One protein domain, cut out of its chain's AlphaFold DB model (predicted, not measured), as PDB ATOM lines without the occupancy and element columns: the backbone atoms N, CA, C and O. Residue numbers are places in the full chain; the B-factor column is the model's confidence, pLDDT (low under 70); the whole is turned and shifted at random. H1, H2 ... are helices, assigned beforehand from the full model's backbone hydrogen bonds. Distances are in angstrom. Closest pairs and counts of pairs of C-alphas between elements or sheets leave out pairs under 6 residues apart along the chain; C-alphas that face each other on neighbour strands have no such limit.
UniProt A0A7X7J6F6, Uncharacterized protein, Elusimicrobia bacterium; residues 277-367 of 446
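What this domain is: This is residues 277 to 367 of the 446 residues of an uncharacterized protein of Elusimicrobia bacterium (UniProt A0A7X7J6F6). The model is a slim rod: one long helix, H3, runs nearly its whole length, and two shorter helices, H1 and H2, pack along H3 and on each other. Together they form an up-and-down bundle of three helices, each running against the one before it, with the three helix centres in a triangle. The printed part has 91 residues with three named helices in the order H1, H2, H3 and no named strand, and its class is all helix. It is loose, with a radius of gyration of the C-alphas of 16.3 A, and spans 61 by 20 by 15 A.

How they stand to each other: H1, residues 277 to 292, touches H2, residues 299 to 321, and the two form a helical hairpin, opposite ways at a shallow tilt of 17 degrees. Their closest C-alphas, those of Thr 286 and Ser 306, are 6.1 A apart. H2 forms a second helical hairpin with H3, residues 327 to 367; they touch, opposite ways at a shallow tilt of 22 degrees. The closest C-alphas there, those of Ile 309 and Ala 344, are 4.7 A apart. H1 touches H3 at residues 341 to 355 of H3 alone, the same way at a shallow tilt of 26 degrees. Their closest C-alphas, those of Thr 286 and Leu 348, are 6.5 A apart. In H1, H2 and H3 every O i to N i+4 pair is within hydrogen-bond range.

Where its parts are: H1 begins at C-alpha 277, (30.917, -33.581, 22.072), and is 22.3 A long from first to last C-alpha. H2 begins at C-alpha 299, (34.126, -31.402, 47.972), and measures 32.4 A. H3, with 41 residues and 59.5 A, ends at C-alpha 367, (18.936, -15.481, 54.859).

The domain as a whole: The two C-alphas farthest apart, those of Asp 326 and Val 367, are 61.4 A apart. The printed part has no cut. The link from H1 to H2 is short, with 6 residues, and that from H2 to H3 is tight, with 5. The mean pLDDT of the printed part is 93.3, and no printed residue is under 70.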
ATOM      1  N   GLN A 277      31.571 -34.730  21.445       79.50
ATOM      2  CA  GLN A 277      30.917 -33.581  22.072       79.50
ATOM      3  C   GLN A 277      30.132 -33.950  23.320       79.50
ATOM      4  O   GLN A 277      30.185 -33.215  24.297       79.50
ATOM      5  N   GLU A 278      29.414 -35.073  23.297       83.56
ATOM      6  CA  GLU A 278      28.677 -35.525  24.472       83.56
ATOM      7  C   GLU A 278      29.641 -35.827  25.625       83.56
ATOM      8  O   GLU A 278      29.366 -35.480  26.774       83.56
ATOM      9  N   MET A 279      30.801 -36.415  25.318       90.88
ATOM     10  CA  MET A 279      31.856 -36.629  26.307       90.88
ATOM     11  C   MET A 279      32.439 -35.308  26.818       90.88
ATOM     12  O   MET A 279      32.601 -35.149  28.027       90.88
ATOM     13  N   GLU A 280      32.717 -34.353  25.928       87.44
ATOM     14  CA  GLU A 280      33.268 -33.050  26.314       87.44
ATOM     15  C   GLU A 280      32.282 -32.237  27.157       87.44
ATOM     16  O   GLU A 280      32.664 -31.673  28.173       87.44
ATOM     17  N   TYR A 281      30.992 -32.257  26.817       85.75
ATOM     18  CA  TYR A 281      29.951 -31.626  27.623       85.75
ATOM     19  C   TYR A 281      29.938 -32.173  29.053       85.75
ATOM     20  O   TYR A 281      29.943 -31.402  30.015       85.75
ATOM     21  N   VAL A 282      29.956 -33.503  29.207       92.00
ATOM     22  CA  VAL A 282      30.010 -34.135  30.531       92.00
ATOM     23  C   VAL A 282      31.286 -33.703  31.263       92.00
ATOM     24  O   VAL A 282      31.212 -33.323  32.429       92.00
ATOM     25  N   ARG A 283      32.436 -33.675  30.576       95.62
ATOM     26  CA  ARG A 283      33.729 -33.244  31.131       95.62
ATOM     27  C   ARG A 283      33.700 -31.795  31.631       95.62
ATOM     28  O   ARG A 283      34.006 -31.544  32.800       95.62
ATOM     29  N   GLU A 284      33.299 -30.849  30.784       88.75
ATOM     30  CA  GLU A 284      33.209 -29.418  31.106       88.75
ATOM     31  C   GLU A 284      32.211 -29.154  32.241       88.75
ATOM     32  O   GLU A 284      32.487 -28.395  33.183       88.75
ATOM     33  N   ARG A 285      31.046 -29.813  32.190       90.38
ATOM     34  CA  ARG A 285      30.008 -29.678  33.213       90.38
ATOM     35  C   ARG A 285      30.494 -30.190  34.564       90.38
ATOM     36  O   ARG A 285      30.310 -29.501  35.570       90.38
ATOM     37  N   THR A 286      31.154 -31.345  34.592       97.25
ATOM     38  CA  THR A 286      31.785 -31.896  35.794       97.25
ATOM     39  C   THR A 286      32.815 -30.930  36.382       97.25
ATOM     40  O   THR A 286      32.776 -30.675  37.589       97.25
ATOM     41  N   GLY A 287      33.678 -30.334  35.552       94.50
ATOM     42  CA  GLY A 287      34.654 -29.327  35.987       94.50
ATOM     43  C   GLY A 287      33.992 -28.109  36.635       94.50
ATOM     44  O   GLY A 287      34.306 -27.758  37.772       94.50
ATOM     45  N   THR A 288      32.986 -27.541  35.969       92.38
ATOM     46  CA  THR A 288      32.236 -26.367  36.458       92.38
ATOM     47  C   THR A 288      31.559 -26.626  37.810       92.38
ATOM     48  O   THR A 288      31.544 -25.768  38.702       92.38
ATOM     49  N   ILE A 289      30.968 -27.815  37.986       94.75
ATOM     50  CA  ILE A 289      30.327 -28.193  39.249       94.75
ATOM     51  C   ILE A 289      31.375 -28.341  40.355       94.75
ATOM     52  O   ILE A 289      31.159 -27.851  41.463       94.75
ATOM     53  N   LEU A 290      32.511 -28.980  40.061       96.81
ATOM     54  CA  LEU A 290      33.580 -29.179  41.034       96.81
ATOM     55  C   LEU A 290      34.171 -27.845  41.510       96.81
ATOM     56  O   LEU A 290      34.358 -27.663  42.711       96.81
ATOM     57  N   GLU A 291      34.393 -26.896  40.597       95.31
ATOM     58  CA  GLU A 291      34.805 -25.525  40.927       95.31
ATOM     59  C   GLU A 291      33.792 -24.836  41.848       95.31
ATOM     60  O   GLU A 291      34.157 -24.272  42.878       95.31
ATOM     61  N   SER A 292      32.500 -24.965  41.538       92.69
ATOM     62  CA  SER A 292      31.420 -24.395  42.352       92.69
ATOM     63  C   SER A 292      31.321 -25.011  43.756       92.69
ATOM     64  O   SER A 292      30.716 -24.413  44.646       92.69
ATOM     65  N   LEU A 293      31.873 -26.211  43.953       95.31
ATOM     66  CA  LEU A 293      31.851 -26.965  45.208       95.31
ATOM     67  C   LEU A 293      33.170 -26.877  46.000       95.31
ATOM     68  O   LEU A 293      33.255 -27.523  47.049       95.31
ATOM     69  N   GLN A 294      34.164 -26.092  45.553       93.50
ATOM     70  CA  GLN A 294      35.497 -25.997  46.180       93.50
ATOM     71  C   GLN A 294      35.456 -25.674  47.678       93.50
ATOM     72  O   GLN A 294      36.176 -26.295  48.452       93.50
ATOM     73  N   ASP A 295      34.566 -24.779  48.104       90.31
ATOM     74  CA  ASP A 295      34.436 -24.376  49.513       90.31
ATOM     75  C   ASP A 295      33.293 -25.103  50.246       90.31
ATOM     76  O   ASP A 295      32.818 -24.661  51.296       90.31
ATOM     77  N   SER A 296      32.789 -26.201  49.681       94.38
ATOM     78  CA  SER A 296      31.665 -26.947  50.247       94.38
ATOM     79  C   SER A 296      32.120 -28.146  51.080       94.38
ATOM     80  O   SER A 296      33.142 -28.776  50.814       94.38
ATOM     81  N   GLN A 297      31.276 -28.562  52.029       94.44
ATOM     82  CA  GLN A 297      31.434 -29.840  52.739       94.44
ATOM     83  C   GLN A 297      31.331 -31.073  51.821       94.44
ATOM     84  O   GLN A 297      31.672 -32.179  52.231       94.44
ATOM     85  N   TYR A 298      30.857 -30.895  50.583       96.81
ATOM     86  CA  TYR A 298      30.668 -31.966  49.608       96.81
ATOM     87  C   TYR A 298      31.891 -32.180  48.705       96.81
ATOM     88  O   TYR A 298      31.850 -33.066  47.851       96.81
ATOM     89  N   LEU A 299      32.971 -31.403  48.876       96.94
ATOM     90  CA  LEU A 299      34.126 -31.402  47.972       96.94
ATOM     91  C   LEU A 299      34.730 -32.795  47.759       96.94
ATOM     92  O   LEU A 299      34.979 -33.182  46.623       96.94
ATOM     93  N   GLU A 300      34.959 -33.564  48.823       97.56
ATOM     94  CA  GLU A 300      35.617 -34.872  48.701       97.56
ATOM     95  C   GLU A 300      34.742 -35.893  47.958       97.56
ATOM     96  O   GLU A 300      35.228 -36.617  47.088       97.56
ATOM     97  N   THR A 301      33.429 -35.898  48.211       97.69
ATOM     98  CA  THR A 301      32.481 -36.706  47.428       97.69
ATOM     99  C   THR A 301      32.434 -36.244  45.973       97.69
ATOM    100  O   THR A 301      32.426 -37.073  45.066       97.69
ATOM    101  N   ALA A 302      32.454 -34.928  45.737       97.81
ATOM    102  CA  ALA A 302      32.457 -34.367  44.394       97.81
ATOM    103  C   ALA A 302      33.734 -34.728  43.618       97.81
ATOM    104  O   ALA A 302      33.650 -35.090  42.447       97.81
ATOM    105  N   LYS A 303      34.907 -34.716  44.264       98.31
ATOM    106  CA  LYS A 303      36.170 -35.181  43.670       98.31
ATOM    107  C   LYS A 303      36.115 -36.660  43.305       98.31
ATOM    108  O   LYS A 303      36.547 -37.022  42.216       98.31
ATOM    109  N   ALA A 304      35.576 -37.512  44.179       98.19
ATOM    110  CA  ALA A 304      35.458 -38.942  43.904       98.19
ATOM    111  C   ALA A 304      34.566 -39.224  42.681       98.19
ATOM    112  O   ALA A 304      34.974 -39.970  41.791       98.19
ATOM    113  N   LEU A 305      33.392 -38.582  42.606       98.06
ATOM    114  CA  LEU A 305      32.488 -38.688  41.454       98.06
ATOM    115  C   LEU A 305      33.130 -38.121  40.182       98.06
ATOM    116  O   LEU A 305      33.128 -38.784  39.151       98.06
ATOM    117  N   SER A 306      33.738 -36.934  40.270       98.25
ATOM    118  CA  SER A 306      34.442 -36.298  39.152       98.25
ATOM    119  C   SER A 306      35.537 -37.204  38.585       98.25
ATOM    120  O   SER A 306      35.551 -37.475  37.390       98.25
ATOM    121  N   ASN A 307      36.389 -37.779  39.438       98.38
ATOM    122  CA  ASN A 307      37.427 -38.711  39.000       98.38
ATOM    123  C   ASN A 307      36.836 -39.957  38.322       98.38
ATOM    124  O   ASN A 307      37.384 -40.425  37.327       98.38
ATOM    125  N   GLY A 308      35.723 -40.493  38.835       98.12
ATOM    126  CA  GLY A 308      35.012 -41.613  38.210       98.12
ATOM    127  C   GLY A 308      34.517 -41.280  36.802       98.12
ATOM    128  O   GLY A 308      34.753 -42.052  35.873       98.12
ATOM    129  N   ILE A 309      33.909 -40.101  36.639       98.56
ATOM    130  CA  ILE A 309      33.445 -39.578  35.349       98.56
ATOM    131  C   ILE A 309      34.619 -39.437  34.382       98.56
ATOM    132  O   ILE A 309      34.597 -40.042  33.314       98.56
ATOM    133  N   ILE A 310      35.659 -38.690  34.765       98.44
ATOM    134  CA  ILE A 310      36.816 -38.403  33.909       98.44
ATOM    135  C   ILE A 310      37.511 -39.695  33.471       98.44
ATOM    136  O   ILE A 310      37.684 -39.911  32.274       98.44
ATOM    137  N   ASN A 311      37.792 -40.608  34.405       98.38
ATOM    138  CA  ASN A 311      38.389 -41.905  34.078       98.38
ATOM    139  C   ASN A 311      37.498 -42.729  33.133       98.38
ATOM    140  O   ASN A 311      37.997 -43.403  32.234       98.38
ATOM    141  N   GLY A 312      36.176 -42.695  33.330       98.19
ATOM    142  CA  GLY A 312      35.220 -43.375  32.460       98.19
ATOM    143  C   GLY A 312      35.244 -42.833  31.030       98.19
ATOM    144  O   GLY A 312      35.301 -43.620  30.087       98.19
ATOM    145  N   LEU A 313      35.247 -41.506  30.879       98.00
ATOM    146  CA  LEU A 313      35.336 -40.825  29.584       98.00
ATOM    147  C   LEU A 313      36.674 -41.095  28.885       98.00
ATOM    148  O   LEU A 313      36.685 -41.404  27.696       98.00
ATOM    149  N   ASP A 314      37.786 -41.065  29.619       97.69
ATOM    150  CA  ASP A 314      39.116 -41.343  29.069       97.69
ATOM    151  C   ASP A 314      39.221 -42.794  28.559       97.69
ATOM    152  O   ASP A 314      39.761 -43.047  27.481       97.69
ATOM    153  N   LEU A 315      38.636 -43.763  29.280       97.69
ATOM    154  CA  LEU A 315      38.558 -45.159  28.830       97.69
ATOM    155  C   LEU A 315      37.683 -45.339  27.582       97.69
ATOM    156  O   LEU A 315      37.979 -46.205  26.756       97.69
ATOM    157  N   ILE A 316      36.599 -44.567  27.457       97.06
ATOM    158  CA  ILE A 316      35.752 -44.575  26.257       97.06
ATOM    159  C   ILE A 316      36.553 -44.062  25.064       97.06
ATOM    160  O   ILE A 316      36.607 -44.742  24.037       97.06
ATOM    161  N   GLN A 317      37.203 -42.906  25.223       94.62
ATOM    162  CA  GLN A 317      38.011 -42.281  24.184       94.62
ATOM    163  C   GLN A 317      39.139 -43.211  23.722       94.62
ATOM    164  O   GLN A 317      39.229 -43.508  22.533       94.62
ATOM    165  N   ALA A 318      39.920 -43.761  24.655       94.69
ATOM    166  CA  ALA A 318      41.009 -44.681  24.334       94.69
ATOM    167  C   ALA A 318      40.523 -45.925  23.566       94.69
ATOM    168  O   ALA A 318      41.170 -46.376  22.619       94.69
ATOM    169  N   LEU A 319      39.364 -46.479  23.945       93.56
ATOM    170  CA  LEU A 319      38.807 -47.645  23.262       93.56
ATOM    171  C   LEU A 319      38.271 -47.303  21.860       93.56
ATOM    172  O   LEU A 319      38.388 -48.134  20.966       93.56
ATOM    173  N   GLN A 320      37.725 -46.099  21.652       90.56
ATOM    174  CA  GLN A 320      37.260 -45.633  20.335       90.56
ATOM    175  C   GLN A 320      38.396 -45.272  19.378       90.56
ATOM    176  O   GLN A 320      38.243 -45.418  18.168       90.56
ATOM    177  N   GLU A 321      39.528 -44.808  19.902       89.25
ATOM    178  CA  GLU A 321      40.738 -44.538  19.118       89.25
ATOM    179  C   GLU A 321      41.487 -45.829  18.743       89.25
ATOM    180  O   GLU A 321      42.297 -45.838  17.815       89.25
ATOM    181  N   THR A 322      41.194 -46.939  19.429       89.50
ATOM    182  CA  THR A 322      41.788 -48.247  19.142       89.50
ATOM    183  C   THR A 322      41.068 -48.922  17.976       89.50
ATOM    184  O   THR A 322      39.898 -49.296  18.087       89.50
ATOM    185  N   GLU A 323      41.785 -49.153  16.873       84.56
ATOM    186  CA  GLU A 323      41.258 -49.916  15.740       84.56
ATOM    187  C   GLU A 323      40.967 -51.367  16.149       84.56
ATOM    188  O   GLU A 323      41.847 -52.101  16.602       84.56
ATOM    189  N   GLN A 324      39.707 -51.777  15.997       87.12
ATOM    190  CA  GLN A 324      39.271 -53.134  16.306       87.12
ATOM    191  C   GLN A 324      39.481 -54.048  15.089       87.12
ATOM    192  O   GLN A 324      39.210 -53.636  13.959       87.12
ATOM    193  N   PRO A 325      39.923 -55.301  15.291       80.12
ATOM    194  CA  PRO A 325      40.282 -56.199  14.194       80.12
ATOM    195  C   PRO A 325      39.069 -56.708  13.404       80.12
ATOM    196  O   PRO A 325      39.206 -57.089  12.242       80.12
ATOM    197  N   ASP A 326      37.881 -56.732  14.015       87.62
ATOM    198  CA  ASP A 326      36.643 -57.126  13.352       87.62
ATOM    199  C   ASP A 326      35.437 -56.305  13.831       87.62
ATOM    200  O   ASP A 326      35.445 -55.670  14.891       87.62
ATOM    201  N   ILE A 327      34.368 -56.340  13.033       88.62
ATOM    202  CA  ILE A 327      33.162 -55.546  13.279       88.62
ATOM    203  C   ILE A 327      32.406 -55.963  14.545       88.62
ATOM    204  O   ILE A 327      31.770 -55.131  15.182       88.62
ATOM    205  N   ARG A 328      32.476 -57.235  14.951       89.94
ATOM    206  CA  ARG A 328      31.805 -57.713  16.167       89.94
ATOM    207  C   ARG A 328      32.511 -57.183  17.408       89.94
ATOM    208  O   ARG A 328      31.835 -56.824  18.368       89.94
ATOM    209  N   GLN A 329      33.838 -57.106  17.377       91.44
ATOM    210  CA  GLN A 329      34.631 -56.484  18.433       91.44
ATOM    211  C   GLN A 329      34.382 -54.978  18.501       91.44
ATOM    212  O   GLN A 329      34.182 -54.467  19.598       91.44
ATOM    213  N   HIS A 330      34.269 -54.297  17.355       91.44
ATOM    214  CA  HIS A 330      33.868 -52.883  17.296       91.44
ATOM    215  C   HIS A 330      32.501 -52.629  17.948       91.44
ATOM    216  O   HIS A 330      32.387 -51.820  18.869       91.44
ATOM    217  N   ILE A 331      31.480 -53.411  17.579       92.31
ATOM    218  CA  ILE A 331      30.144 -53.347  18.204       92.31
ATOM    219  C   ILE A 331      30.220 -53.658  19.708       92.31
ATOM    220  O   ILE A 331      29.577 -53.003  20.531       92.31
ATOM    221  N   GLY A 332      31.001 -54.673  20.090       94.00
ATOM    222  CA  GLY A 332      31.194 -55.063  21.485       94.00
ATOM    223  C   GLY A 332      31.832 -53.953  22.323       94.00
ATOM    224  O   GLY A 332      31.352 -53.660  23.418       94.00
ATOM    225  N   ALA A 333      32.868 -53.305  21.791       94.50
ATOM    226  CA  ALA A 333      33.543 -52.168  22.403       94.50
ATOM    227  C   ALA A 333      32.584 -50.989  22.614       94.50
ATOM    228  O   ALA A 333      32.513 -50.447  23.720       94.50
ATOM    229  N   TYR A 334      31.774 -50.663  21.604       94.75
ATOM    230  CA  TYR A 334      30.731 -49.647  21.723       94.75
ATOM    231  C   TYR A 334      29.743 -49.954  22.853       94.75
ATOM    232  O   TYR A 334      29.511 -49.100  23.699       94.75
ATOM    233  N   ARG A 335      29.221 -51.181  22.950       96.06
ATOM    234  CA  ARG A 335      28.271 -51.562  24.017       96.06
ATOM    235  C   ARG A 335      28.872 -51.483  25.419       96.06
ATOM    236  O   ARG A 335      28.165 -51.239  26.395       96.06
ATOM    237  N   ILE A 336      30.179 -51.713  25.550       96.38
ATOM    238  CA  ILE A 336      30.894 -51.489  26.813       96.38
ATOM    239  C   ILE A 336      30.969 -49.987  27.108       96.38
ATOM    240  O   ILE A 336      30.702 -49.568  28.236       96.38
ATOM    241  N   ASN A 337      31.302 -49.182  26.102       97.12
ATOM    242  CA  ASN A 337      31.396 -47.732  26.225       97.12
ATOM    243  C   ASN A 337      30.049 -47.070  26.516       97.12
ATOM    244  O   ASN A 337      30.000 -46.188  27.362       97.12
ATOM    245  N   GLU A 338      28.956 -47.542  25.924       95.88
ATOM    246  CA  GLU A 338      27.598 -47.081  26.219       95.88
ATOM    247  C   GLU A 338      27.281 -47.228  27.714       95.88
ATOM    248  O   GLU A 338      26.830 -46.280  28.354       95.88
ATOM    249  N   LYS A 339      27.617 -48.376  28.319       97.50
ATOM    250  CA  LYS A 339      27.441 -48.596  29.766       97.50
ATOM    251  C   LYS A 339      28.311 -47.668  30.611       97.50
ATOM    252  O   LYS A 339      27.842 -47.141  31.618       97.50
ATOM    253  N   ARG A 340      29.572 -47.462  30.218       98.12
ATOM    254  CA  ARG A 340      30.480 -46.518  30.898       98.12
ATOM    255  C   ARG A 340      29.949 -45.091  30.815       98.12
ATOM    256  O   ARG A 340      29.974 -44.371  31.806       98.12
ATOM    257  N   PHE A 341      29.435 -44.709  29.654       97.31
ATOM    258  CA  PHE A 341      28.931 -43.371  29.409       97.31
ATOM    259  C   PHE A 341      27.626 -43.112  30.164       97.31
ATOM    260  O   PHE A 341      27.474 -42.069  30.795       97.31
ATOM    261  N   ALA A 342      26.727 -44.098  30.201       96.56
ATOM    262  CA  ALA A 342      25.536 -44.059  31.042       96.56
ATOM    263  C   ALA A 342      25.898 -43.883  32.525       96.56
ATOM    264  O   ALA A 342      25.289 -43.064  33.212       96.56
ATOM    265  N   LYS A 343      26.934 -44.585  33.006       98.00
ATOM    266  CA  LYS A 343      27.424 -44.416  34.378       98.00
ATOM    267  C   LYS A 343      27.993 -43.014  34.629       98.00
ATOM    268  O   LYS A 343      27.681 -42.409  35.649       98.00
ATOM    269  N   ALA A 344      28.759 -42.467  33.686       98.12
ATOM    270  CA  ALA A 344      29.263 -41.097  33.775       98.12
ATOM    271  C   ALA A 344      28.122 -40.061  33.839       98.12
ATOM    272  O   ALA A 344      28.187 -39.130  34.640       98.12
ATOM    273  N   LYS A 345      27.047 -40.248  33.058       96.25
ATOM    274  CA  LYS A 345      25.835 -39.410  33.128       96.25
ATOM    275  C   LYS A 345      25.122 -39.532  34.482       96.25
ATOM    276  O   LYS A 345      24.696 -38.521  35.032       96.25
ATOM    277  N   GLU A 346      25.028 -40.736  35.047       97.44
ATOM    278  CA  GLU A 346      24.465 -40.950  36.391       97.44
ATOM    279  C   GLU A 346      25.290 -40.240  37.481       97.44
ATOM    280  O   GLU A 346      24.737 -39.569  38.354       97.44
ATOM    281  N   ASP A 347      26.619 -40.346  37.419       98.12
ATOM    282  CA  ASP A 347      27.514 -39.684  38.372       98.12
ATOM    283  C   ASP A 347      27.479 -38.155  38.220       98.12
ATOM    284  O   ASP A 347      27.560 -37.429  39.216       98.12
ATOM    285  N   LEU A 348      27.297 -37.652  36.994       97.12
ATOM    286  CA  LEU A 348      27.081 -36.230  36.738       97.12
ATOM    287  C   LEU A 348      25.775 -35.734  37.379       97.12
ATOM    288  O   LEU A 348      25.782 -34.709  38.056       97.12
ATOM    289  N   ASP A 349      24.672 -36.468  37.237       95.44
ATOM    290  CA  ASP A 349      23.404 -36.136  37.902       95.44
ATOM    291  C   ASP A 349      23.554 -36.147  39.439       95.44
ATOM    292  O   ASP A 349      23.052 -35.265  40.146       95.44
ATOM    293  N   ALA A 350      24.330 -37.085  39.989       97.56
ATOM    294  CA  ALA A 350      24.672 -37.078  41.410       97.56
ATOM    295  C   ALA A 350      25.459 -35.814  41.821       97.56
ATOM    296  O   ALA A 350      25.156 -35.219  42.863       97.56
ATOM    297  N   LEU A 351      26.417 -35.358  41.005       97.06
ATOM    298  CA  LEU A 351      27.131 -34.092  41.216       97.06
ATOM    299  C   LEU A 351      26.191 -32.880  41.174       97.06
ATOM    300  O   LEU A 351      26.275 -32.003  42.039       97.06
ATOM    301  N   GLU A 352      25.261 -32.831  40.224       93.62
ATOM    302  CA  GLU A 352      24.278 -31.747  40.123       93.62
ATOM    303  C   GLU A 352      23.349 -31.688  41.342       93.62
ATOM    304  O   GLU A 352      23.022 -30.604  41.846       93.62
ATOM    305  N   LYS A 353      22.984 -32.848  41.893       96.75
ATOM    306  CA  LYS A 353      22.236 -32.944  43.153       96.75
ATOM    307  C   LYS A 353      23.040 -32.410  44.339       96.75
ATOM    308  O   LYS A 353      22.469 -31.704  45.176       96.75
ATOM    309  N   LEU A 354      24.344 -32.692  44.420       96.38
ATOM    310  CA  LEU A 354      25.220 -32.117  45.453       96.38
ATOM    311  C   LEU A 354      25.299 -30.592  45.329       96.38
ATOM    312  O   LEU A 354      25.110 -29.886  46.322       96.38
ATOM    313  N   LEU A 355      25.483 -30.076  44.111       94.88
ATOM    314  CA  LEU A 355      25.492 -28.637  43.845       94.88
ATOM    315  C   LEU A 355      24.183 -27.963  44.260       94.88
ATOM    316  O   LEU A 355      24.194 -26.903  44.888       94.88
ATOM    317  N   SER A 356      23.052 -28.586  43.946       94.31
ATOM    318  CA  SER A 356      21.728 -28.071  44.298       94.31
ATOM    319  C   SER A 356      21.532 -27.995  45.816       94.31
ATOM    320  O   SER A 356      21.042 -26.985  46.328       94.31
ATOM    321  N   ARG A 357      21.978 -29.020  46.558       94.50
ATOM    322  CA  ARG A 357      21.965 -29.012  48.032       94.50
ATOM    323  C   ARG A 357      22.845 -27.901  48.596       94.50
ATOM    324  O   ARG A 357      22.388 -27.150  49.454       94.50
ATOM    325  N   PHE A 358      24.064 -27.754  48.079       93.94
ATOM    326  CA  PHE A 358      24.982 -26.696  48.496       93.94
ATOM    327  C   PHE A 358      24.406 -25.291  48.260       93.94
ATOM    328  O   PHE A 358      24.429 -24.453  49.161       93.94
ATOM    329  N   ARG A 359      23.808 -25.038  47.088       90.50
ATOM    330  CA  ARG A 359      23.138 -23.759  46.785       90.50
ATOM    331  C   ARG A 359      22.007 -23.460  47.771       90.50
ATOM    332  O   ARG A 359      21.944 -22.353  48.302       90.50
ATOM    333  N   ALA A 360      21.178 -24.452  48.094       91.56
ATOM    334  CA  ALA A 360      20.115 -24.296  49.086       91.56
ATOM    335  C   ALA A 360      20.654 -24.001  50.503       91.56
ATOM    336  O   ALA A 360      20.053 -23.227  51.251       91.56
ATOM    337  N   GLU A 361      21.791 -24.587  50.895       90.94
ATOM    338  CA  GLU A 361      22.462 -24.280  52.168       90.94
ATOM    339  C   GLU A 361      23.019 -22.849  52.201       90.94
ATOM    340  O   GLU A 361      22.856 -22.146  53.205       90.94
ATOM    341  N   LEU A 362      23.619 -22.384  51.101       86.69
ATOM    342  CA  LEU A 362      24.103 -21.007  50.960       86.69
ATOM    343  C   LEU A 362      22.970 -19.982  51.039       86.69
ATOM    344  O   LEU A 362      23.115 -18.950  51.692       86.69
ATOM    345  N   GLU A 363      21.827 -20.248  50.415       87.00
ATOM    346  CA  GLU A 363      20.666 -19.363  50.515       87.00
ATOM    347  C   GLU A 363      20.136 -19.293  51.948       87.00
ATOM    348  O   GLU A 363      19.932 -18.200  52.482       87.00
ATOM    349  N   LYS A 364      20.006 -20.442  52.625       86.00
ATOM    350  CA  LYS A 364      19.605 -20.487  54.040       86.00
ATOM    351  C   LYS A 364      20.587 -19.738  54.939       86.00
ATOM    352  O   LYS A 364      20.151 -19.015  55.836       86.00
ATOM    353  N   SER A 365      21.895 -19.877  54.716       79.69
ATOM    354  CA  SER A 365      22.913 -19.184  55.514       79.69
ATOM    355  C   SER A 365      22.915 -17.673  55.257       79.69
ATOM    356  O   SER A 365      22.966 -16.898  56.214       79.69
ATOM    357  N   ARG A 366      22.749 -17.230  54.002       77.62
ATOM    358  CA  ARG A 366      22.574 -15.810  53.647       77.62
ATOM    359  C   ARG A 366      21.329 -15.222  54.302       77.62
ATOM    360  O   ARG A 366      21.426 -14.180  54.947       77.62
ATOM    361  N   VAL A 367      20.187 -15.903  54.208       71.44
ATOM    362  CA  VAL A 367      18.936 -15.481  54.859       71.44
ATOM    363  C   VAL A 367      19.114 -15.418  56.377       71.44
ATOM    364  O   VAL A 367      18.737 -14.422  56.991       71.44
TER     365      VAL A 367